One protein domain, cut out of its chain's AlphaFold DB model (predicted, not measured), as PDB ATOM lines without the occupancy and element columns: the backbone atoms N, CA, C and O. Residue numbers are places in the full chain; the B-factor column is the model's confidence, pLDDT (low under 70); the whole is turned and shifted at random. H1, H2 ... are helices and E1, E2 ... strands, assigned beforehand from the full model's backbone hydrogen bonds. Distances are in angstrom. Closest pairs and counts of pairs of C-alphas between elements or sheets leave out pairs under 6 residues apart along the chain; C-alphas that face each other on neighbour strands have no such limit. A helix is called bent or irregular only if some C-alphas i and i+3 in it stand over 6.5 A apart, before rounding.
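Overview. This is residues 184 to 356 of the 970 residues of an uncharacterized protein of Gymnopilus dilepis (UniProt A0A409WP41). A two-stranded hairpin, E1 and E2, covers one side of a helix in the middle, H2, with the short H1 beside the hairpin on E1. The longest helix, H3, runs alongside H2; its last residues make a corner with H4, which folds back past the first residues of H2, and the first residues of H5 pack on H2 before H5 kinks and runs away from it. The 173 printed residues hold five named helices and two named strands, in the order H1 H2 E1 E2 H3 H4 H5, mostly helix, with E1 and E2 antiparallel. The whole is compact, with a radius of gyration of the C-alphas of 16.9 A and spans of 50 by 46 by 30 A, and residues 239 to 244 stick out.

Along the chain. E1 is residues 231 to 234, 9.9 A long, and E2 residues 252 to 255, 10.1 A. H1, residues 185 to 191, begins with C-alpha 185 at (-3.996, 112.909, 2.346) and is 9.8 A long. H2, residues 203 to 217, measures 21.4 A. H3, residues 276 to 302, measures 38.9 A from C-alpha 276 at (9.549, 92.993, -25.804). H4, residues 306 to 326, measures 29.6 A. H5, residues 331 to 356, measures 33.6 A and ends with C-alpha 356 at (7.359, 87.595, 18.204).

Arrangement. E1 and E2 form a hairpin, antiparallel at 150 degrees; N 232 and O 254 are 2.9 A apart and N 254 and O 232 2.8 A, both within hydrogen-bond range. The closest C-alphas of H1 and E1 are those of Val 185 and Leu 232, 5.4 A; those of H2 and E2 are Leu 209 and Leu 253, 7.0 A. H2 touches H3, whose residues 287 to 298 alone take part, at a shallow tilt of 22 degrees, opposite ways, closest at the C-alphas of Ser 210 and Val 294, 6.9 A. H2, with residues 210 to 214 alone, touches residues 332 to 333 of H5 at a steep tilt of 51 degrees, closest at the C-alphas of Phe 214 and Trp 332, 6.0 A. H3, with residues 295 to 302 alone, touches H4 at a steep tilt of 67 degrees, only just short of about perpendicular, closest at the C-alphas of Ile 299 and Cys 312, 5.4 A. H4 has a kink of 27 degrees near residue 313 and is irregular, C-alphas 307 and 310 being 8.7 A apart; H5 has a kink of 57 degrees near residue 338 and is only just irregular, C-alphas 335 and 338 being 6.52 A apart. The helix packing is only just mostly crossed, with 1 of 3 touching pairs at a shallow tilt. Every O i to N i+4 pair is within hydrogen-bond range in H1, H2 and H3; in H4 it is 15 of 17 and in H5 18 of 22.

Size, cuts and confidence. The C-alphas of Asp 196 and Asp 273, the two farthest apart, are 51.1 A apart. The printed part has no cut. The links H1 to H2, H2 to E1, E1 to E2 and E2 to H3 are long, and residues 221 to 222 pair antiparallel with residues 262 to 263. Mean pLDDT of the printed part is 73.6; residues 194 to 198, 236 to 248, 265 to 279, 302 to 312 and 337 to 356 are under 70.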
ATOM      1  N   SER A 184      -4.655 117.704   2.649       88.06
ATOM      2  CA  SER A 184      -3.636 116.726   2.246       88.06
ATOM      3  C   SER A 184      -4.065 115.324   2.688       88.06
ATOM      4  O   SER A 184      -4.761 115.172   3.703       88.06
ATOM      5  N   VAL A 185      -3.663 114.284   1.954       87.44
ATOM      6  CA  VAL A 185      -3.996 112.909   2.346       87.44
ATOM      7  C   VAL A 185      -3.484 112.606   3.753       87.44
ATOM      8  O   VAL A 185      -4.222 112.040   4.557       87.44
ATOM      9  N   TYR A 186      -2.312 113.132   4.114       86.56
ATOM     10  CA  TYR A 186      -1.761 113.063   5.466       86.56
ATOM     11  C   TYR A 186      -2.685 113.671   6.530       86.56
ATOM     12  O   TYR A 186      -2.995 113.019   7.533       86.56
ATOM     13  N   ASP A 187      -3.163 114.901   6.319       85.62
ATOM     14  CA  ASP A 187      -4.068 115.564   7.264       85.62
ATOM     15  C   ASP A 187      -5.371 114.779   7.413       85.62
ATOM     16  O   ASP A 187      -5.889 114.632   8.525       85.62
ATOM     17  N   LYS A 188      -5.868 114.201   6.313       88.06
ATOM     18  CA  LYS A 188      -7.071 113.374   6.355       88.06
ATOM     19  C   LYS A 188      -6.843 112.061   7.099       88.06
ATOM     20  O   LYS A 188      -7.667 111.687   7.930       88.06
ATOM     21  N   PHE A 189      -5.716 111.385   6.884       82.81
ATOM     22  CA  PHE A 189      -5.328 110.200   7.656       82.81
ATOM     23  C   PHE A 189      -5.250 110.494   9.156       82.81
ATOM     24  O   PHE A 189      -5.721 109.701   9.981       82.81
ATOM     25  N   LYS A 190      -4.695 111.652   9.516       81.81
ATOM     26  CA  LYS A 190      -4.609 112.113  10.902       81.81
ATOM     27  C   LYS A 190      -5.985 112.370  11.512       81.81
ATOM     28  O   LYS A 190      -6.237 111.938  12.636       81.81
ATOM     29  N   GLU A 191      -6.883 113.015  10.770       84.81
ATOM     30  CA  GLU A 191      -8.283 113.223  11.166       84.81
ATOM     31  C   GLU A 191      -9.013 111.890  11.405       84.81
ATOM     32  O   GLU A 191      -9.757 111.747  12.377       84.81
ATOM     33  N   LEU A 192      -8.758 110.884  10.560       83.00
ATOM     34  CA  LEU A 192      -9.372 109.556  10.647       83.00
ATOM     35  C   LEU A 192      -8.820 108.682  11.783       83.00
ATOM     36  O   LEU A 192      -9.306 107.570  11.969       83.00
ATOM     37  N   GLY A 193      -7.853 109.168  12.566       72.94
ATOM     38  CA  GLY A 193      -7.317 108.434  13.712       72.94
ATOM     39  C   GLY A 193      -6.300 107.353  13.342       72.94
ATOM     40  O   GLY A 193      -6.104 106.422  14.118       72.94
ATOM     41  N   CYS A 194      -5.604 107.481  12.202       66.50
ATOM     42  CA  CYS A 194      -4.555 106.539  11.775       66.50
ATOM     43  C   CYS A 194      -3.435 106.349  12.825       66.50
ATOM     44  O   CYS A 194      -2.690 105.371  12.792       66.50
ATOM     45  N   THR A 195      -3.322 107.241  13.815       61.53
ATOM     46  CA  THR A 195      -2.364 107.137  14.924       61.53
ATOM     47  C   THR A 195      -2.717 106.066  15.967       61.53
ATOM     48  O   THR A 195      -1.809 105.633  16.689       61.53
ATOM     49  N   ASP A 196      -3.955 105.555  16.006       59.81
ATOM     50  CA  ASP A 196      -4.403 104.513  16.939       59.81
ATOM     51  C   ASP A 196      -4.426 103.108  16.299       59.81
ATOM     52  O   ASP A 196      -4.974 102.885  15.226       59.81
ATOM     53  N   ASP A 197      -3.852 102.108  16.990       57.66
ATOM     54  CA  ASP A 197      -3.615 100.731  16.492       57.66
ATOM     55  C   ASP A 197      -4.885  99.909  16.142       57.66
ATOM     56  O   ASP A 197      -4.768  98.734  15.790       57.66
ATOM     57  N   LEU A 198      -6.086 100.470  16.294       56.97
ATOM     58  CA  LEU A 198      -7.369  99.770  16.132       56.97
ATOM     59  C   LEU A 198      -8.344 100.485  15.196       56.97
ATOM     60  O   LEU A 198      -9.449  99.982  15.000       56.97
ATOM     61  N   ASP A 199      -7.973 101.645  14.659       71.06
ATOM     62  CA  ASP A 199      -8.881 102.402  13.816       71.06
ATOM     63  C   ASP A 199      -8.799 101.921  12.368       71.06
ATOM     64  O   ASP A 199      -7.748 102.008  11.737       71.06
ATOM     65  N   THR A 200      -9.903 101.385  11.853       82.25
ATOM     66  CA  THR A 200     -10.031 100.924  10.465       82.25
ATOM     67  C   THR A 200     -10.595 102.011   9.551       82.25
ATOM     68  O   THR A 200     -10.667 101.811   8.343       82.25
ATOM     69  N   ARG A 201     -10.975 103.187  10.081       83.00
ATOM     70  CA  ARG A 201     -11.601 104.267   9.294       83.00
ATOM     71  C   ARG A 201     -10.716 104.790   8.166       83.00
ATOM     72  O   ARG A 201     -11.237 105.352   7.209       83.00
ATOM     73  N   TRP A 202      -9.402 104.611   8.274       85.75
ATOM     74  CA  TRP A 202      -8.452 105.011   7.247       85.75
ATOM     75  C   TRP A 202      -8.283 103.992   6.116       85.75
ATOM     76  O   TRP A 202      -7.759 104.353   5.066       85.75
ATOM     77  N   TYR A 203      -8.736 102.748   6.293       89.56
ATOM     78  CA  TYR A 203      -8.577 101.694   5.288       89.56
ATOM     79  C   TYR A 203      -9.257 102.052   3.966       89.56
ATOM     80  O   TYR A 203      -8.664 101.867   2.914       89.56
ATOM     81  N   GLU A 204     -10.434 102.674   4.013       89.06
ATOM     82  CA  GLU A 204     -11.130 103.157   2.813       89.06
ATOM     83  C   GLU A 204     -10.352 104.249   2.063       89.06
ATOM     84  O   GLU A 204     -10.427 104.340   0.841       89.06
ATOM     85  N   LEU A 205      -9.583 105.079   2.777       89.56
ATOM     86  CA  LEU A 205      -8.736 106.097   2.153       89.56
ATOM     87  C   LEU A 205      -7.514 105.459   1.478       89.56
ATOM     88  O   LEU A 205      -7.167 105.834   0.363       89.56
ATOM     89  N   ALA A 206      -6.898 104.468   2.130       89.38
ATOM     90  CA  ALA A 206      -5.804 103.687   1.553       89.38
ATOM     91  C   ALA A 206      -6.257 102.874   0.332       89.38
ATOM     92  O   ALA A 206      -5.579 102.861  -0.688       89.38
ATOM     93  N   ARG A 207      -7.443 102.264   0.409       90.31
ATOM     94  CA  ARG A 207      -8.094 101.557  -0.696       90.31
ATOM     95  C   ARG A 207      -8.342 102.479  -1.887       90.31
ATOM     96  O   ARG A 207      -8.006 102.117  -3.010       90.31
ATOM     97  N   ALA A 208      -8.883 103.675  -1.638       89.62
ATOM     98  CA  ALA A 208      -9.061 104.683  -2.678       89.62
ATOM     99  C   ALA A 208      -7.716 105.059  -3.318       89.62
ATOM    100  O   ALA A 208      -7.644 105.149  -4.536       89.62
ATOM    101  N   LEU A 209      -6.650 105.213  -2.527       90.50
ATOM    102  CA  LEU A 209      -5.318 105.545  -3.042       90.50
ATOM    103  C   LEU A 209      -4.783 104.464  -3.980       90.50
ATOM    104  O   LEU A 209      -4.420 104.770  -5.112       90.50
ATOM    105  N   SER A 210      -4.802 103.206  -3.545       88.94
ATOM    106  CA  SER A 210      -4.337 102.089  -4.369       88.94
ATOM    107  C   SER A 210      -5.180 101.900  -5.633       88.94
ATOM    108  O   SER A 210      -4.621 101.692  -6.703       88.94
ATOM    109  N   SER A 211      -6.508 102.033  -5.533       88.69
ATOM    110  CA  SER A 211      -7.400 101.939  -6.697       88.69
ATOM    111  C   SER A 211      -7.123 103.035  -7.728       88.69
ATOM    112  O   SER A 211      -7.201 102.760  -8.916       88.69
ATOM    113  N   GLN A 212      -6.801 104.261  -7.303       89.88
ATOM    114  CA  GLN A 212      -6.549 105.359  -8.242       89.88
ATOM    115  C   GLN A 212      -5.216 105.218  -8.979       89.88
ATOM    116  O   GLN A 212      -5.155 105.472 -10.178       89.88
ATOM    117  N   ILE A 213      -4.164 104.763  -8.290       89.25
ATOM    118  CA  ILE A 213      -2.891 104.438  -8.952       89.25
ATOM    119  C   ILE A 213      -3.102 103.299  -9.960       89.25
ATOM    120  O   ILE A 213      -2.566 103.349 -11.064       89.25
ATOM    121  N   PHE A 214      -3.960 102.324  -9.640       87.75
ATOM    122  CA  PHE A 214      -4.319 101.261 -10.583       87.75
ATOM    123  C   PHE A 214      -5.003 101.767 -11.841       87.75
ATOM    124  O   PHE A 214      -4.601 101.403 -12.947       87.75
ATOM    125  N   ASP A 215      -5.982 102.652 -11.682       87.94
ATOM    126  CA  ASP A 215      -6.667 103.265 -12.816       87.94
ATOM    127  C   ASP A 215      -5.690 104.066 -13.702       87.94
ATOM    128  O   ASP A 215      -5.901 104.166 -14.913       87.94
ATOM    129  N   PHE A 216      -4.604 104.613 -13.137       90.50
ATOM    130  CA  PHE A 216      -3.556 105.289 -13.907       90.50
ATOM    131  C   PHE A 216      -2.720 104.301 -14.729       90.50
ATOM    132  O   PHE A 216      -2.556 104.506 -15.933       90.50
ATOM    133  N   HIS A 217      -2.284 103.187 -14.134       87.19
ATOM    134  CA  HIS A 217      -1.512 102.168 -14.859       87.19
ATOM    135  C   HIS A 217      -2.341 101.501 -15.958       87.19
ATOM    136  O   HIS A 217      -1.825 101.257 -17.044       87.19
ATOM    137  N   GLN A 218      -3.641 101.265 -15.731       85.25
ATOM    138  CA  GLN A 218      -4.546 100.757 -16.775       85.25
ATOM    139  C   GLN A 218      -4.644 101.686 -17.990       85.25
ATOM    140  O   GLN A 218      -4.999 101.251 -19.084       85.25
ATOM    141  N   ARG A 219      -4.336 102.971 -17.805       87.00
ATOM    142  CA  ARG A 219      -4.311 103.993 -18.859       87.00
ATOM    143  C   ARG A 219      -2.903 104.235 -19.405       87.00
ATOM    144  O   ARG A 219      -2.711 105.172 -20.181       87.00
ATOM    145  N   GLY A 220      -1.944 103.400 -19.011       86.31
ATOM    146  CA  GLY A 220      -0.557 103.466 -19.444       86.31
ATOM    147  C   GLY A 220       0.246 104.581 -18.778       86.31
ATOM    148  O   GLY A 220       1.219 105.028 -19.370       86.31
ATOM    149  N   VAL A 221      -0.141 105.062 -17.592       88.81
ATOM    150  CA  VAL A 221       0.592 106.094 -16.837       88.81
ATOM    151  C   VAL A 221       1.183 105.458 -15.578       88.81
ATOM    152  O   VAL A 221       0.412 105.009 -14.739       88.81
ATOM    153  N   CYS A 222       2.510 105.426 -15.438       89.44
ATOM    154  CA  CYS A 222       3.233 104.922 -14.255       89.44
ATOM    155  C   CYS A 222       4.163 106.007 -13.672       89.44
ATOM    156  O   CYS A 222       4.138 107.142 -14.142       89.44
ATOM    157  N   ARG A 223       4.977 105.685 -12.659       87.56
ATOM    158  CA  ARG A 223       5.916 106.600 -11.976       87.56
ATOM    159  C   ARG A 223       5.216 107.823 -11.362       87.56
ATOM    160  O   ARG A 223       5.719 108.946 -11.366       87.56
ATOM    161  N   ILE A 224       4.009 107.618 -10.839       87.00
ATOM    162  CA  ILE A 224       3.240 108.687 -10.200       87.00
ATOM    163  C   ILE A 224       3.790 108.930  -8.797       87.00
ATOM    164  O   ILE A 224       3.791 108.029  -7.961       87.00
ATOM    165  N   ASP A 225       4.170 110.176  -8.493       85.56
ATOM    166  CA  ASP A 225       4.573 110.556  -7.136       85.56
ATOM    167  C   ASP A 225       3.401 110.369  -6.157       85.56
ATOM    168  O   ASP A 225       2.499 111.203  -6.032       85.56
ATOM    169  N   SER A 226       3.410 109.247  -5.445       85.88
ATOM    170  CA  SER A 226       2.392 108.895  -4.465       85.88
ATOM    171  C   SER A 226       2.628 109.542  -3.101       85.88
ATOM    172  O   SER A 226       1.893 109.230  -2.163       85.88
ATOM    173  N   GLN A 227       3.626 110.421  -2.944       84.88
ATOM    174  CA  GLN A 227       3.886 111.076  -1.669       84.88
ATOM    175  C   GLN A 227       2.653 111.838  -1.176       84.88
ATOM    176  O   GLN A 227       1.946 112.525  -1.915       84.88
ATOM    177  N   TYR A 228       2.425 111.796   0.136       84.31
ATOM    178  CA  TYR A 228       1.223 112.352   0.768       84.31
ATOM    179  C   TYR A 228       1.011 113.857   0.539       84.31
ATOM    180  O   TYR A 228      -0.067 114.391   0.809       84.31
ATOM    181  N   ARG A 229       2.047 114.576   0.105       83.88
ATOM    182  CA  ARG A 229       1.955 116.004  -0.202       83.88
ATOM    183  C   ARG A 229       1.372 116.250  -1.587       83.88
ATOM    184  O   ARG A 229       0.730 117.276  -1.777       83.88
ATOM    185  N   ASN A 230       1.569 115.313  -2.509       87.31
ATOM    186  CA  ASN A 230       1.051 115.385  -3.865       87.31
ATOM    187  C   ASN A 230      -0.455 115.067  -3.944       87.31
ATOM    188  O   ASN A 230      -1.133 115.413  -4.907       87.31
ATOM    189  N   ILE A 231      -1.006 114.425  -2.913       90.00
ATOM    190  CA  ILE A 231      -2.377 113.919  -2.932       90.00
ATOM    191  C   ILE A 231      -3.263 114.772  -2.027       90.00
ATOM    192  O   ILE A 231      -3.055 114.858  -0.812       90.00
ATOM    193  N   LEU A 232      -4.304 115.360  -2.611       90.56
ATOM    194  CA  LEU A 232      -5.374 116.022  -1.875       90.56
ATOM    195  C   LEU A 232      -6.596 115.115  -1.772       90.56
ATOM    196  O   LEU A 232      -6.968 114.430  -2.715       90.56
ATOM    197  N   VAL A 233      -7.264 115.153  -0.628       90.75
ATOM    198  CA  VAL A 233      -8.514 114.444  -0.373       90.75
ATOM    199  C   VAL A 233      -9.638 115.455  -0.319       90.75
ATOM    200  O   VAL A 233      -9.610 116.404   0.476       90.75
ATOM    201  N   THR A 234     -10.652 115.230  -1.141       86.94
ATOM    202  CA  THR A 234     -11.904 115.982  -1.107       86.94
ATOM    203  C   THR A 234     -13.003 115.125  -0.473       86.94
ATOM    204  O   THR A 234     -12.903 113.896  -0.381       86.94
ATOM    205  N   GLY A 235     -14.023 115.784   0.095       70.38
ATOM    206  CA  GLY A 235     -15.198 115.095   0.648       70.38
ATOM    207  C   GLY A 235     -15.916 114.266  -0.424       70.38
ATOM    208  O   GLY A 235     -15.669 114.489  -1.604       70.38
ATOM    209  N   SER A 236     -16.757 113.303  -0.009       57.94
ATOM    210  CA  SER A 236     -17.346 112.281  -0.895       57.94
ATOM    211  C   SER A 236     -17.793 112.834  -2.249       57.94
ATOM    212  O   SER A 236     -18.386 113.918  -2.280       57.94
ATOM    213  N   PRO A 237     -17.531 112.094  -3.345       53.84
ATOM    214  CA  PRO A 237     -17.901 112.528  -4.683       53.84
ATOM    215  C   PRO A 237     -19.379 112.911  -4.691       53.84
ATOM    216  O   PRO A 237     -20.226 112.135  -4.243       53.84
ATOM    217  N   ALA A 238     -19.678 114.122  -5.167       50.31
ATOM    218  CA  ALA A 238     -21.048 114.504  -5.483       50.31
ATOM    219  C   ALA A 238     -21.646 113.393  -6.358       50.31
ATOM    220  O   ALA A 238     -20.968 112.964  -7.292       50.31
ATOM    221  N   GLU A 239     -22.843 112.921  -5.988       46.31
ATOM    222  CA  GLU A 239     -23.608 111.750  -6.460       46.31
ATOM    223  C   GLU A 239     -23.651 111.558  -7.990       46.31
ATOM    224  O   GLU A 239     -24.695 111.587  -8.634       46.31
ATOM    225  N   THR A 240     -22.501 111.339  -8.606       52.31
ATOM    226  CA  THR A 240     -22.357 111.038 -10.019       52.31
ATOM    227  C   THR A 240     -22.090 109.551 -10.098       52.31
ATOM    228  O   THR A 240     -21.142 109.048  -9.498       52.31
ATOM    229  N   HIS A 241     -23.011 108.840 -10.750       52.75
ATOM    230  CA  HIS A 241     -23.046 107.383 -10.827       52.75
ATOM    231  C   HIS A 241     -21.639 106.778 -10.983       52.75
ATOM    232  O   HIS A 241     -20.923 107.160 -11.919       52.75
ATOM    233  N   PRO A 242     -21.222 105.858 -10.088       54.31
ATOM    234  CA  PRO A 242     -19.928 105.210 -10.222       54.31
ATOM    235  C   PRO A 242     -19.879 104.452 -11.560       54.31
ATOM    236  O   PRO A 242     -20.896 103.878 -11.970       54.31
ATOM    237  N   PRO A 243     -18.732 104.445 -12.262       54.78
ATOM    238  CA  PRO A 243     -18.550 103.587 -13.428       54.78
ATOM    239  C   PRO A 243     -18.887 102.133 -13.057       54.78
ATOM    240  O   PRO A 243     -18.543 101.664 -11.967       54.78
ATOM    241  N   ARG A 244     -19.629 101.436 -13.933       48.91
ATOM    242  CA  ARG A 244     -20.106 100.061 -13.698       48.91
ATOM    243  C   ARG A 244     -18.926  99.166 -13.295       48.91
ATOM    244  O   ARG A 244     -18.002  99.008 -14.078       48.91
ATOM    245  N   GLY A 245     -18.986  98.585 -12.096       56.88
ATOM    246  CA  GLY A 245     -17.972  97.659 -11.572       56.88
ATOM    247  C   GLY A 245     -17.150  98.189 -10.394       56.88
ATOM    248  O   GLY A 245     -16.587  97.386  -9.660       56.88
ATOM    249  N   HIS A 246     -17.142  99.501 -10.129       56.53
ATOM    250  CA  HIS A 246     -16.450 100.046  -8.958       56.53
ATOM    251  C   HIS A 246     -17.419 100.193  -7.782       56.53
ATOM    252  O   HIS A 246     -18.368 100.981  -7.821       56.53
ATOM    253  N   THR A 247     -17.178  99.449  -6.701       59.00
ATOM    254  CA  THR A 247     -17.796  99.745  -5.401       59.00
ATOM    255  C   THR A 247     -17.537 101.208  -5.043       59.00
ATOM    256  O   THR A 247     -16.407 101.674  -5.175       59.00
ATOM    257  N   SER A 248     -18.571 101.924  -4.598       65.50
ATOM    258  CA  SER A 248     -18.493 103.348  -4.256       65.50
ATOM    259  C   SER A 248     -17.323 103.636  -3.305       65.50
ATOM    260  O   SER A 248     -17.346 103.237  -2.140       65.50
ATOM    261  N   LEU A 249     -16.291 104.320  -3.811       73.69
ATOM    262  CA  LEU A 249     -15.187 104.814  -2.993       73.69
ATOM    263  C   LEU A 249     -15.676 105.999  -2.159       73.69
ATOM    264  O   LEU A 249     -16.280 106.944  -2.666       73.69
ATOM    265  N   LYS A 250     -15.386 105.961  -0.859       80.94
ATOM    266  CA  LYS A 250     -15.823 106.994   0.090       80.94
ATOM    267  C   LYS A 250     -15.105 108.336  -0.100       80.94
ATOM    268  O   LYS A 250     -15.663 109.380   0.248       80.94
ATOM    269  N   TYR A 251     -13.879 108.300  -0.618       86.62
ATOM    270  CA  TYR A 251     -12.985 109.447  -0.766       86.62
ATOM    271  C   TYR A 251     -12.645 109.674  -2.236       86.62
ATOM    272  O   TYR A 251     -12.384 108.711  -2.955       86.62
ATOM    273  N   SER A 252     -12.604 110.942  -2.653       86.25
ATOM    274  CA  SER A 252     -12.019 111.340  -3.934       86.25
ATOM    275  C   SER A 252     -10.613 111.871  -3.682       86.25
ATOM    276  O   SER A 252     -10.399 112.685  -2.776       86.25
ATOM    277  N   LEU A 253      -9.651 111.367  -4.447       91.12
ATOM    278  CA  LEU A 253      -8.241 111.721  -4.335       91.12
ATOM    279  C   LEU A 253      -7.837 112.518  -5.555       91.12
ATOM    280  O   LEU A 253      -8.142 112.103  -6.662       91.12
ATOM    281  N   HIS A 254      -7.146 113.630  -5.351       90.44
ATOM    282  CA  HIS A 254      -6.651 114.472  -6.422       90.44
ATOM    283  C   HIS A 254      -5.131 114.487  -6.414       90.44
ATOM    284  O   HIS A 254      -4.532 114.957  -5.446       90.44
ATOM    285  N   PHE A 255      -4.532 113.984  -7.490       91.00
ATOM    286  CA  PHE A 255      -3.089 114.038  -7.700       91.00
ATOM    287  C   PHE A 255      -2.738 115.387  -8.298       91.00
ATOM    288  O   PHE A 255      -3.273 115.785  -9.336       91.00
ATOM    289  N   MET A 256      -1.908 116.124  -7.573       86.94
ATOM    290  CA  MET A 256      -1.641 117.512  -7.882       86.94
ATOM    291  C   MET A 256      -0.526 117.659  -8.900       86.94
ATOM    292  O   MET A 256      -0.612 118.602  -9.670       86.94
ATOM    293  N   ASP A 257       0.444 116.749  -8.929       87.81
ATOM    294  CA  ASP A 257       1.651 116.722  -9.751       87.81
ATOM    295  C   ASP A 257       1.826 115.362 -10.440       87.81
ATOM    296  O   ASP A 257       1.783 114.315  -9.793       87.81
ATOM    297  N   LEU A 258       1.987 115.400 -11.763       89.75
ATOM    298  CA  LEU A 258       2.193 114.245 -12.644       89.75
ATOM    299  C   LEU A 258       3.416 114.461 -13.549       89.75
ATOM    300  O   LEU A 258       3.546 113.814 -14.578       89.75
ATOM    301  N   SER A 259       4.288 115.397 -13.189       87.00
ATOM    302  CA  SER A 259       5.464 115.786 -13.975       87.00
ATOM    303  C   SER A 259       6.605 114.772 -13.994       87.00
ATOM    304  O   SER A 259       7.574 115.024 -14.683       87.00
ATOM    305  N   ASN A 260       6.491 113.677 -13.235       84.69
ATOM    306  CA  ASN A 260       7.405 112.526 -13.268       84.69
ATOM    307  C   ASN A 260       6.741 111.274 -13.859       84.69
ATOM    308  O   ASN A 260       7.284 110.172 -13.758       84.69
ATOM    309  N   ALA A 261       5.504 111.406 -14.344       86.25
ATOM    310  CA  ALA A 261       4.726 110.257 -14.752       86.25
ATOM    311  C   ALA A 261       5.175 109.769 -16.133       86.25
ATOM    312  O   ALA A 261       5.322 110.539 -17.079       86.25
ATOM    313  N   TYR A 262       5.362 108.458 -16.234       82.00
ATOM    314  CA  TYR A 262       6.003 107.801 -17.358       82.00
ATOM    315  C   TYR A 262       4.992 107.025 -18.224       82.00
ATOM    316  O   TYR A 262       4.119 106.332 -17.677       82.00
ATOM    317  N   PRO A 263       5.096 107.090 -19.566       78.19
ATOM    318  CA  PRO A 263       4.306 106.271 -20.476       78.19
ATOM    319  C   PRO A 263       4.665 104.788 -20.397       78.19
ATOM    320  O   PRO A 263       5.790 104.379 -20.631       78.19
ATOM    321  N   THR A 264       3.658 103.958 -20.150       73.31
ATOM    322  CA  THR A 264       3.720 102.495 -20.272       73.31
ATOM    323  C   THR A 264       2.763 102.076 -21.376       73.31
ATOM    324  O   THR A 264       1.686 101.531 -21.141       73.31
ATOM    325  N   THR A 265       3.080 102.438 -22.616       59.16
ATOM    326  CA  THR A 265       2.305 101.952 -23.756       59.16
ATOM    327  C   THR A 265       2.717 100.520 -24.062       59.16
ATOM    328  O   THR A 265       3.707 100.322 -24.747       59.16
ATOM    329  N   PHE A 266       1.922  99.547 -23.615       51.16
ATOM    330  CA  PHE A 266       1.793  98.288 -24.350       51.16
ATOM    331  C   PHE A 266       0.636  98.452 -25.328       51.16
ATOM    332  O   PHE A 266      -0.428  98.939 -24.919       51.16
ATOM    333  N   PRO A 267       0.779  98.060 -26.601       48.56
ATOM    334  CA  PRO A 267      -0.388  97.798 -27.417       48.56
ATOM    335  C   PRO A 267      -1.181  96.688 -26.709       48.56
ATOM    336  O   PRO A 267      -0.656  95.593 -26.531       48.56
ATOM    337  N   PRO A 268      -2.439  96.922 -26.289       44.81
ATOM    338  CA  PRO A 268      -3.185  95.971 -25.460       44.81
ATOM    339  C   PRO A 268      -3.467  94.614 -26.133       44.81
ATOM    340  O   PRO A 268      -4.066  93.760 -25.494       44.81
ATOM    341  N   ASN A 269      -3.055  94.419 -27.393       48.31
ATOM    342  CA  ASN A 269      -3.285  93.219 -28.199       48.31
ATOM    343  C   ASN A 269      -2.100  92.860 -29.136       48.31
ATOM    344  O   ASN A 269      -2.325  92.163 -30.123       48.31
ATOM    345  N   GLY A 270      -0.885  93.375 -28.910       46.31
ATOM    346  CA  GLY A 270       0.292  92.948 -29.685       46.31
ATOM    347  C   GLY A 270       0.813  91.613 -29.154       46.31
ATOM    348  O   GLY A 270       0.971  91.476 -27.944       46.31
ATOM    349  N   GLU A 271       1.007  90.614 -30.018       48.62
ATOM    350  CA  GLU A 271       1.818  89.450 -29.640       48.62
ATOM    351  C   GLU A 271       3.249  89.933 -29.402       48.62
ATOM    352  O   GLU A 271       3.737  90.707 -30.226       48.62
ATOM    353  N   PRO A 272       3.902  89.513 -28.307       51.50
ATOM    354  CA  PRO A 272       5.214  90.024 -27.988       51.50
ATOM    355  C   PRO A 272       6.249  89.553 -28.999       51.50
ATOM    356  O   PRO A 272       6.547  88.357 -29.071       51.50
ATOM    357  N   ASP A 273       6.808  90.489 -29.764       55.50
ATOM    358  CA  ASP A 273       8.039  90.238 -30.508       55.50
ATOM    359  C   ASP A 273       9.181  89.978 -29.501       55.50
ATOM    360  O   ASP A 273       9.171  90.479 -28.379       55.50
ATOM    361  N   ASN A 274      10.175  89.162 -29.865       55.28
ATOM    362  CA  ASN A 274      11.204  88.659 -28.934       55.28
ATOM    363  C   ASN A 274      12.058  89.743 -28.226       55.28
ATOM    364  O   ASN A 274      12.733  89.409 -27.256       55.28
ATOM    365  N   ASP A 275      12.006  91.007 -28.660       57.66
ATOM    366  CA  ASP A 275      12.661  92.153 -28.003       57.66
ATOM    367  C   ASP A 275      11.770  92.832 -26.926       57.66
ATOM    368  O   ASP A 275      12.220  93.721 -26.205       57.66
ATOM    369  N   GLU A 276      10.509  92.408 -26.759       56.44
ATOM    370  CA  GLU A 276       9.549  92.993 -25.804       56.44
ATOM    371  C   GLU A 276       9.770  92.579 -24.335       56.44
ATOM    372  O   GLU A 276       9.129  93.134 -23.432       56.44
ATOM    373  N   SER A 277      10.677  91.636 -24.043       64.69
ATOM    374  CA  SER A 277      10.945  91.213 -22.657       64.69
ATOM    375  C   SER A 277      11.452  92.356 -21.784       64.69
ATOM    376  O   SER A 277      11.115  92.433 -20.602       64.69
ATOM    377  N   ASP A 278      12.224  93.263 -22.375       67.19
ATOM    378  CA  ASP A 278      12.894  94.349 -21.671       67.19
ATOM    379  C   ASP A 278      11.956  95.516 -21.369       67.19
ATOM    380  O   ASP A 278      12.007  96.095 -20.279       67.19
ATOM    381  N   GLU A 279      11.059  95.836 -22.305       66.62
ATOM    382  CA  GLU A 279      10.032  96.857 -22.104       66.62
ATOM    383  C   GLU A 279       8.984  96.383 -21.093       66.62
ATOM    384  O   GLU A 279       8.606  97.140 -20.192       66.62
ATOM    385  N   GLN A 280       8.563  95.114 -21.179       70.31
ATOM    386  CA  GLN A 280       7.659  94.495 -20.206       70.31
ATOM    387  C   GLN A 280       8.279  94.457 -18.809       70.31
ATOM    388  O   GLN A 280       7.618  94.848 -17.842       70.31
ATOM    389  N   TYR A 281       9.555  94.077 -18.705       74.31
ATOM    390  CA  TYR A 281      10.291  94.112 -17.444       74.31
ATOM    391  C   TYR A 281      10.343  95.525 -16.852       74.31
ATOM    392  O   TYR A 281      10.006  95.717 -15.684       74.31
ATOM    393  N   PHE A 282      10.693  96.529 -17.660       73.31
ATOM    394  CA  PHE A 282      10.786  97.917 -17.207       73.31
ATOM    395  C   PHE A 282       9.435  98.478 -16.752       73.31
ATOM    396  O   PHE A 282       9.337  99.158 -15.731       73.31
ATOM    397  N   ALA A 283       8.360  98.175 -17.479       73.62
ATOM    398  CA  ALA A 283       7.030  98.585 -17.064       73.62
ATOM    399  C   ALA A 283       6.605  97.907 -15.761       73.62
ATOM    400  O   ALA A 283       6.043  98.571 -14.892       73.62
ATOM    401  N   ASP A 284       6.884  96.614 -15.593       76.44
ATOM    402  CA  ASP A 284       6.589  95.908 -14.348       76.44
ATOM    403  C   ASP A 284       7.423  96.438 -13.173       76.44
ATOM    404  O   ASP A 284       6.898  96.572 -12.064       76.44
ATOM    405  N   GLU A 285       8.670  96.847 -13.415       79.94
ATOM    406  CA  GLU A 285       9.511  97.547 -12.442       79.94
ATOM    407  C   GLU A 285       8.915  98.909 -12.049       79.94
ATOM    408  O   GLU A 285       8.760  99.205 -10.861       79.94
ATOM    409  N   MET A 286       8.488  99.723 -13.018       81.75
ATOM    410  CA  MET A 286       7.854 101.018 -12.741       81.75
ATOM    411  C   MET A 286       6.524 100.866 -11.996       81.75
ATOM    412  O   MET A 286       6.236 101.634 -11.073       81.75
ATOM    413  N   ARG A 287       5.731  99.839 -12.325       80.88
ATOM    414  CA  ARG A 287       4.517  99.506 -11.568       80.88
ATOM    415  C   ARG A 287       4.853  99.097 -10.137       80.88
ATOM    416  O   ARG A 287       4.184  99.544  -9.205       80.88
ATOM    417  N   ALA A 288       5.886  98.275  -9.946       79.06
ATOM    418  CA  ALA A 288       6.348  97.865  -8.624       79.06
ATOM    419  C   ALA A 288       6.814  99.069  -7.787       79.06
ATOM    420  O   ALA A 288       6.468  99.150  -6.606       79.06
ATOM    421  N   ASN A 289       7.503 100.031  -8.405       81.44
ATOM    422  CA  ASN A 289       7.937 101.273  -7.763       81.44
ATOM    423  C   ASN A 289       6.754 102.127  -7.286       81.44
ATOM    424  O   ASN A 289       6.763 102.591  -6.147       81.44
ATOM    425  N   ASP A 290       5.699 102.277  -8.089       84.31
ATOM    426  CA  ASP A 290       4.489 103.006  -7.677       84.31
ATOM    427  C   ASP A 290       3.735 102.293  -6.547       84.31
ATOM    428  O   ASP A 290       3.274 102.925  -5.592       84.31
ATOM    429  N   ILE A 291       3.630 100.962  -6.615       81.31
ATOM    430  CA  ILE A 291       3.037 100.146  -5.546       81.31
ATOM    431  C   ILE A 291       3.825 100.337  -4.246       81.31
ATOM    432  O   ILE A 291       3.234 100.562  -3.182       81.31
ATOM    433  N   GLN A 292       5.155 100.295  -4.333       80.44
ATOM    434  CA  GLN A 292       6.038 100.543  -3.204       80.44
ATOM    435  C   GLN A 292       5.916 101.985  -2.694       80.44
ATOM    436  O   GLN A 292       5.848 102.189  -1.485       80.44
ATOM    437  N   GLY A 293       5.785 102.975  -3.575       82.50
ATOM    438  CA  GLY A 293       5.549 104.367  -3.203       82.50
ATOM    439  C   GLY A 293       4.250 104.549  -2.416       82.50
ATOM    440  O   GLY A 293       4.225 105.252  -1.396       82.50
ATOM    441  N   VAL A 294       3.162 103.888  -2.831       83.75
ATOM    442  CA  VAL A 294       1.890 103.894  -2.090       83.75
ATOM    443  C   VAL A 294       2.082 103.269  -0.714       83.75
ATOM    444  O   VAL A 294       1.633 103.832   0.288       83.75
ATOM    445  N   ASP A 295       2.781 102.140  -0.632       81.38
ATOM    446  CA  ASP A 295       3.076 101.491   0.642       81.38
ATOM    447  C   ASP A 295       3.925 102.343   1.573       81.38
ATOM    448  O   ASP A 295       3.637 102.416   2.771       81.38
ATOM    449  N   ASP A 296       4.966 102.966   1.039       80.38
ATOM    450  CA  ASP A 296       5.876 103.823   1.781       80.38
ATOM    451  C   ASP A 296       5.135 105.056   2.273       80.38
ATOM    452  O   ASP A 296       5.271 105.425   3.437       80.38
ATOM    453  N   THR A 297       4.228 105.599   1.462       80.56
ATOM    454  CA  THR A 297       3.329 106.674   1.880       80.56
ATOM    455  C   THR A 297       2.420 106.200   3.016       80.56
ATOM    456  O   THR A 297       2.322 106.866   4.047       80.56
ATOM    457  N   LEU A 298       1.792 105.022   2.906       78.69
ATOM    458  CA  LEU A 298       0.971 104.443   3.982       78.69
ATOM    459  C   LEU A 298       1.782 104.215   5.270       78.69
ATOM    460  O   LEU A 298       1.281 104.470   6.371       78.69
ATOM    461  N   ILE A 299       3.033 103.762   5.152       73.94
ATOM    462  CA  ILE A 299       3.958 103.578   6.275       73.94
ATOM    463  C   ILE A 299       4.317 104.929   6.892       73.94
ATOM    464  O   ILE A 299       4.183 105.077   8.109       73.94
ATOM    465  N   GLU A 300       4.726 105.903   6.081       74.44
ATOM    466  CA  GLU A 300       5.140 107.232   6.521       74.44
ATOM    467  C   GLU A 300       3.998 107.913   7.282       74.44
ATOM    468  O   GLU A 300       4.189 108.364   8.415       74.44
ATOM    469  N   MET A 301       2.780 107.856   6.734       71.81
ATOM    470  CA  MET A 301       1.562 108.401   7.343       71.81
ATOM    471  C   MET A 301       1.179 107.700   8.654       71.81
ATOM    472  O   MET A 301       0.671 108.334   9.580       71.81
ATOM    473  N   CYS A 302       1.468 106.401   8.789       65.88
ATOM    474  CA  CYS A 302       1.321 105.677  10.055       65.88
ATOM    475  C   CYS A 302       2.416 106.026  11.085       65.88
ATOM    476  O   CYS A 302       2.281 105.670  12.264       65.88
ATOM    477  N   SER A 303       3.500 106.687  10.664       59.28
ATOM    478  CA  SER A 303       4.774 106.769  11.382       59.28
ATOM    479  C   SER A 303       5.129 108.152  11.936       59.28
ATOM    480  O   SER A 303       6.312 108.456  12.053       59.28
ATOM    481  N   GLU A 304       4.166 108.948  12.439       50.88
ATOM    482  CA  GLU A 304       4.452 110.210  13.181       50.88
ATOM    483  C   GLU A 304       5.561 110.075  14.259       50.88
ATOM    484  O   GLU A 304       6.099 111.063  14.759       50.88
ATOM    485  N   CYS A 305       5.946 108.850  14.625       45.38
ATOM    486  CA  CYS A 305       7.278 108.551  15.126       45.38
ATOM    487  C   CYS A 305       7.947 107.436  14.289       45.38
ATOM    488  O   CYS A 305       7.602 106.264  14.477       45.38
ATOM    489  N   TRP A 306       8.977 107.757  13.487       41.53
ATOM    490  CA  TRP A 306       9.878 106.782  12.826       41.53
ATOM    491  C   TRP A 306      10.378 105.666  13.773       41.53
ATOM    492  O   TRP A 306      10.726 104.568  13.351       41.53
ATOM    493  N   HIS A 307      10.332 105.895  15.089       46.06
ATOM    494  CA  HIS A 307      10.646 104.927  16.141       46.06
ATOM    495  C   HIS A 307       9.721 103.688  16.246       46.06
ATOM    496  O   HIS A 307       9.966 102.849  17.114       46.06
ATOM    497  N   TYR A 308       8.674 103.535  15.422       57.94
ATOM    498  CA  TYR A 308       7.751 102.386  15.490       57.94
ATOM    499  C   TYR A 308       7.433 101.734  14.132       57.94
ATOM    500  O   TYR A 308       6.281 101.383  13.864       57.94
ATOM    501  N   SER A 309       8.446 101.475  13.304       59.72
ATOM    502  CA  SER A 309       8.325 100.680  12.064       59.72
ATOM    503  C   SER A 309       7.533  99.372  12.252       59.72
ATOM    504  O   SER A 309       6.674  99.049  11.439       59.72
ATOM    505  N   TRP A 310       7.678  98.673  13.385       65.38
ATOM    506  CA  TRP A 310       6.859  97.491  13.710       65.38
ATOM    507  C   TRP A 310       5.340  97.746  13.754       65.38
ATOM    508  O   TRP A 310       4.555  96.889  13.343       65.38
ATOM    509  N   ARG A 311       4.895  98.891  14.291       69.12
ATOM    510  CA  ARG A 311       3.460  99.224  14.315       69.12
ATOM    511  C   ARG A 311       2.959  99.526  12.911       69.12
ATOM    512  O   ARG A 311       1.889  99.040  12.566       69.12
ATOM    513  N   CYS A 312       3.758 100.229  12.113       69.69
ATOM    514  CA  CYS A 312       3.454 100.522  10.715       69.69
ATOM    515  C   CYS A 312       3.321  99.225   9.906       69.69
ATOM    516  O   CYS A 312       2.287  99.009   9.286       69.69
ATOM    517  N   PHE A 313       4.262  98.281  10.052       71.12
ATOM    518  CA  PHE A 313       4.144  96.944   9.456       71.12
ATOM    519  C   PHE A 313       2.865  96.223   9.890       71.12
ATOM    520  O   PHE A 313       2.144  95.689   9.056       71.12
ATOM    521  N   ARG A 314       2.536  96.206  11.190       74.19
ATOM    522  CA  ARG A 314       1.297  95.556  11.658       74.19
ATOM    523  C   ARG A 314       0.033  96.209  11.105       74.19
ATOM    524  O   ARG A 314      -0.923  95.487  10.851       74.19
ATOM    525  N   ARG A 315       0.016  97.534  10.960       75.38
ATOM    526  CA  ARG A 315      -1.105  98.298  10.396       75.38
ATOM    527  C   ARG A 315      -1.266  98.031   8.906       75.38
ATOM    528  O   ARG A 315      -2.370  97.712   8.486       75.38
ATOM    529  N   ARG A 316      -0.157  98.043   8.163       77.56
ATOM    530  CA  ARG A 316      -0.077  97.646   6.752       77.56
ATOM    531  C   ARG A 316      -0.626  96.231   6.541       77.56
ATOM    532  O   ARG A 316      -1.542  96.032   5.756       77.56
ATOM    533  N   TRP A 317      -0.176  95.259   7.337       77.94
ATOM    534  CA  TRP A 317      -0.705  93.892   7.264       77.94
ATOM    535  C   TRP A 317      -2.176  93.778   7.660       77.94
ATOM    536  O   TRP A 317      -2.895  92.971   7.084       77.94
ATOM    537  N   ALA A 318      -2.635  94.567   8.633       81.38
ATOM    538  CA  ALA A 318      -4.042  94.589   9.013       81.38
ATOM    539  C   ALA A 318      -4.928  95.185   7.904       81.38
ATOM    540  O   ALA A 318      -6.022  94.673   7.688       81.38
ATOM    541  N   PHE A 319      -4.436  96.190   7.172       84.50
ATOM    542  CA  PHE A 319      -5.085  96.714   5.970       84.50
ATOM    543  C   PHE A 319      -5.183  95.648   4.871       84.50
ATOM    544  O   PHE A 319      -6.270  95.427   4.351       84.50
ATOM    545  N   TYR A 320      -4.111  94.905   4.574       83.50
ATOM    546  CA  TYR A 320      -4.189  93.827   3.576       83.50
ATOM    547  C   TYR A 320      -5.076  92.657   4.011       83.50
ATOM    548  O   TYR A 320      -5.813  92.110   3.196       83.50
ATOM    549  N   ASP A 321      -5.034  92.267   5.289       81.88
ATOM    550  CA  ASP A 321      -5.947  91.252   5.830       81.88
ATOM    551  C   ASP A 321      -7.414  91.715   5.712       81.88
ATOM    552  O   ASP A 321      -8.293  90.883   5.494       81.88
ATOM    553  N   TRP A 322      -7.680  93.019   5.854       87.75
ATOM    554  CA  TRP A 322      -8.998  93.619   5.637       87.75
ATOM    555  C   TRP A 322      -9.386  93.633   4.153       87.75
ATOM    556  O   TRP A 322     -10.469  93.155   3.828       87.75
ATOM    557  N   MET A 323      -8.487  94.041   3.248       86.25
ATOM    558  CA  MET A 323      -8.697  93.965   1.794       86.25
ATOM    559  C   MET A 323      -9.038  92.538   1.346       86.25
ATOM    560  O   MET A 323     -10.039  92.326   0.674       86.25
ATOM    561  N   LEU A 324      -8.282  91.536   1.809       81.88
ATOM    562  CA  LEU A 324      -8.547  90.120   1.525       81.88
ATOM    563  C   LEU A 324      -9.887  89.618   2.081       81.88
ATOM    564  O   LEU A 324     -10.403  88.610   1.600       81.88
ATOM    565  N   ALA A 325     -10.398  90.233   3.146       82.94
ATOM    566  CA  ALA A 325     -11.611  89.786   3.819       82.94
ATOM    567  C   ALA A 325     -12.875  90.463   3.276       82.94
ATOM    568  O   ALA A 325     -13.904  89.800   3.178       82.94
ATOM    569  N   GLU A 326     -12.803  91.757   2.964       86.25
ATOM    570  CA  GLU A 326     -13.967  92.591   2.637       86.25
ATOM    571  C   GLU A 326     -13.989  93.047   1.172       86.25
ATOM    572  O   GLU A 326     -15.062  93.321   0.642       86.25
ATOM    573  N   HIS A 327     -12.835  93.069   0.496       86.19
ATOM    574  CA  HIS A 327     -12.665  93.630  -0.851       86.19
ATOM    575  C   HIS A 327     -11.822  92.728  -1.757       86.19
ATOM    576  O   HIS A 327     -11.087  93.198  -2.622       86.19
ATOM    577  N   ALA A 328     -11.921  91.411  -1.565       83.31
ATOM    578  CA  ALA A 328     -11.184  90.452  -2.380       83.31
ATOM    579  C   ALA A 328     -11.579  90.522  -3.862       83.31
ATOM    580  O   ALA A 328     -10.805  90.096  -4.702       83.31
ATOM    581  N   GLU A 329     -12.761  91.035  -4.193       84.06
ATOM    582  CA  GLU A 329     -13.262  91.113  -5.570       84.06
ATOM    583  C   GLU A 329     -12.797  92.371  -6.319       84.06
ATOM    584  O   GLU A 329     -13.058  92.501  -7.512       84.06
ATOM    585  N   ASP A 330     -12.090  93.293  -5.654       81.88
ATOM    586  CA  ASP A 330     -11.556  94.487  -6.306       81.88
ATOM    587  C   ASP A 330     -10.564  94.088  -7.409       81.88
ATOM    588  O   ASP A 330      -9.528  93.478  -7.137       81.88
ATOM    589  N   ALA A 331     -10.858  94.476  -8.656       78.81
ATOM    590  CA  ALA A 331     -10.052  94.110  -9.823       78.81
ATOM    591  C   ALA A 331      -8.574  94.511  -9.670       78.81
ATOM    592  O   ALA A 331      -7.682  93.715  -9.956       78.81
ATOM    593  N   TRP A 332      -8.313  95.708  -9.134       82.50
ATOM    594  CA  TRP A 332      -6.955  96.191  -8.869       82.50
ATOM    595  C   TRP A 332      -6.218  95.352  -7.821       82.50
ATOM    596  O   TRP A 332      -5.019  95.098  -7.932       82.50
ATOM    597  N   PHE A 333      -6.945  94.889  -6.803       82.94
ATOM    598  CA  PHE A 333      -6.380  94.088  -5.730       82.94
ATOM    599  C   PHE A 333      -6.027  92.682  -6.228       82.94
ATOM    600  O   PHE A 333      -4.983  92.145  -5.864       82.94
ATOM    601  N   GLN A 334      -6.853  92.112  -7.108       81.12
ATOM    602  CA  GLN A 334      -6.567  90.839  -7.772       81.12
ATOM    603  C   GLN A 334      -5.382  90.938  -8.737       81.12
ATOM    604  O   GLN A 334      -4.520  90.065  -8.725       81.12
ATOM    605  N   ALA A 335      -5.305  92.010  -9.529       75.25
ATOM    606  CA  ALA A 335      -4.277  92.172 -10.553       75.25
ATOM    607  C   ALA A 335      -2.879  92.455  -9.977       75.25
ATOM    608  O   ALA A 335      -1.912  91.814 -10.371       75.25
ATOM    609  N   TRP A 336      -2.754  93.397  -9.038       72.50
ATOM    610  CA  TRP A 336      -1.443  93.774  -8.488       72.50
ATOM    611  C   TRP A 336      -1.070  92.994  -7.251       72.50
ATOM    612  O   TRP A 336       0.049  92.512  -7.078       72.50
ATOM    613  N   TRP A 337      -2.021  92.941  -6.331       67.50
ATOM    614  CA  TRP A 337      -1.703  92.648  -4.956       67.50
ATOM    615  C   TRP A 337      -1.850  91.179  -4.640       67.50
ATOM    616  O   TRP A 337      -1.095  90.687  -3.814       67.50
ATOM    617  N   GLU A 338      -2.742  90.436  -5.286       67.25
ATOM    618  CA  GLU A 338      -2.835  89.001  -5.037       67.25
ATOM    619  C   GLU A 338      -1.531  88.252  -5.399       67.25
ATOM    620  O   GLU A 338      -1.065  87.484  -4.548       67.25
ATOM    621  N   PRO A 339      -0.875  88.499  -6.556       66.81
ATOM    622  CA  PRO A 339       0.426  87.911  -6.880       66.81
ATOM    623  C   PRO A 339       1.533  88.412  -5.942       66.81
ATOM    624  O   PRO A 339       2.202  87.611  -5.285       66.81
ATOM    625  N   PHE A 340       1.654  89.734  -5.775       62.97
ATOM    626  CA  PHE A 340       2.690  90.342  -4.938       62.97
ATOM    627  C   PHE A 340       2.580  89.913  -3.463       62.97
ATOM    628  O   PHE A 340       3.573  89.545  -2.825       62.97
ATOM    629  N   LEU A 341       1.363  89.903  -2.900       60.34
ATOM    630  CA  LEU A 341       1.091  89.464  -1.531       60.34
ATOM    631  C   LEU A 341       1.235  87.959  -1.371       60.34
ATOM    632  O   LEU A 341       1.586  87.545  -0.274       60.34
ATOM    633  N   LYS A 342       0.971  87.110  -2.371       64.38
ATOM    634  CA  LYS A 342       1.221  85.663  -2.218       64.38
ATOM    635  C   LYS A 342       2.691  85.407  -1.862       64.38
ATOM    636  O   LYS A 342       2.948  84.675  -0.900       64.38
ATOM    637  N   ASP A 343       3.609  86.131  -2.493       56.88
ATOM    638  CA  ASP A 343       5.045  86.035  -2.216       56.88
ATOM    639  C   ASP A 343       5.473  86.809  -0.960       56.88
ATOM    640  O   ASP A 343       6.281  86.327  -0.155       56.88
ATOM    641  N   HIS A 344       4.896  87.992  -0.727       56.22
ATOM    642  CA  HIS A 344       5.288  88.869   0.381       56.22
ATOM    643  C   HIS A 344       4.573  88.571   1.705       56.22
ATOM    644  O   HIS A 344       5.154  88.804   2.763       56.22
ATOM    645  N   ILE A 345       3.355  88.015   1.713       56.88
ATOM    646  CA  ILE A 345       2.649  87.561   2.930       56.88
ATOM    647  C   ILE A 345       3.462  86.477   3.615       56.88
ATOM    648  O   ILE A 345       3.546  86.478   4.844       56.88
ATOM    649  N   GLN A 346       4.052  85.555   2.853       56.62
ATOM    650  CA  GLN A 346       4.862  84.493   3.434       56.62
ATOM    651  C   GLN A 346       6.096  85.094   4.127       56.62
ATOM    652  O   GLN A 346       6.279  84.896   5.331       56.62
ATOM    653  N   ARG A 347       6.842  85.966   3.431       56.00
ATOM    654  CA  ARG A 347       8.008  86.680   3.990       56.00
ATOM    655  C   ARG A 347       7.637  87.579   5.178       56.00
ATOM    656  O   ARG A 347       8.291  87.556   6.221       56.00
ATOM    657  N   GLY A 348       6.554  88.344   5.069       54.41
ATOM    658  CA  GLY A 348       6.076  89.282   6.082       54.41
ATOM    659  C   GLY A 348       5.524  88.607   7.337       54.41
ATOM    660  O   GLY A 348       5.833  89.030   8.456       54.41
ATOM    661  N   ARG A 349       4.763  87.512   7.189       58.84
ATOM    662  CA  ARG A 349       4.326  86.679   8.324       58.84
ATOM    663  C   ARG A 349       5.522  86.042   9.017       58.84
ATOM    664  O   ARG A 349       5.550  86.035  10.249       58.84
ATOM    665  N   ASP A 350       6.526  85.600   8.267       59.88
ATOM    666  CA  ASP A 350       7.758  85.051   8.832       59.88
ATOM    667  C   ASP A 350       8.557  86.105   9.603       59.88
ATOM    668  O   ASP A 350       9.020  85.827  10.712       59.88
ATOM    669  N   ILE A 351       8.645  87.344   9.106       54.78
ATOM    670  CA  ILE A 351       9.243  88.474   9.835       54.78
ATOM    671  C   ILE A 351       8.463  88.749  11.129       54.78
ATOM    672  O   ILE A 351       9.058  88.838  12.209       54.78
ATOM    673  N   ILE A 352       7.127  88.808  11.067       54.69
ATOM    674  CA  ILE A 352       6.283  89.017  12.251       54.69
ATOM    675  C   ILE A 352       6.491  87.907  13.287       54.69
ATOM    676  O   ILE A 352       6.618  88.181  14.487       54.69
ATOM    677  N   LEU A 353       6.554  86.654  12.840       58.03
ATOM    678  CA  LEU A 353       6.790  85.490  13.689       58.03
ATOM    679  C   LEU A 353       8.203  85.489  14.279       58.03
ATOM    680  O   LEU A 353       8.351  85.223  15.477       58.03
ATOM    681  N   LYS A 354       9.229  85.853  13.499       64.19
ATOM    682  CA  LYS A 354      10.614  86.035  13.967       64.19
ATOM    683  C   LYS A 354      10.680  87.088  15.078       64.19
ATOM    684  O   LYS A 354      11.225  86.800  16.147       64.19
ATOM    685  N   PHE A 355      10.041  88.249  14.909       58.06
ATOM    686  CA  PHE A 355       9.971  89.289  15.947       58.06
ATOM    687  C   PHE A 355       9.230  88.826  17.205       58.06
ATOM    688  O   PHE A 355       9.702  89.043  18.325       58.06
ATOM    689  N   GLN A 356       8.089  88.145  17.057       60.44
ATOM    690  CA  GLN A 356       7.359  87.595  18.204       60.44
ATOM    691  C   GLN A 356       8.175  86.527  18.949       60.44
ATOM    692  O   GLN A 356       8.142  86.487  20.182       60.44
TER     693      GLN A 356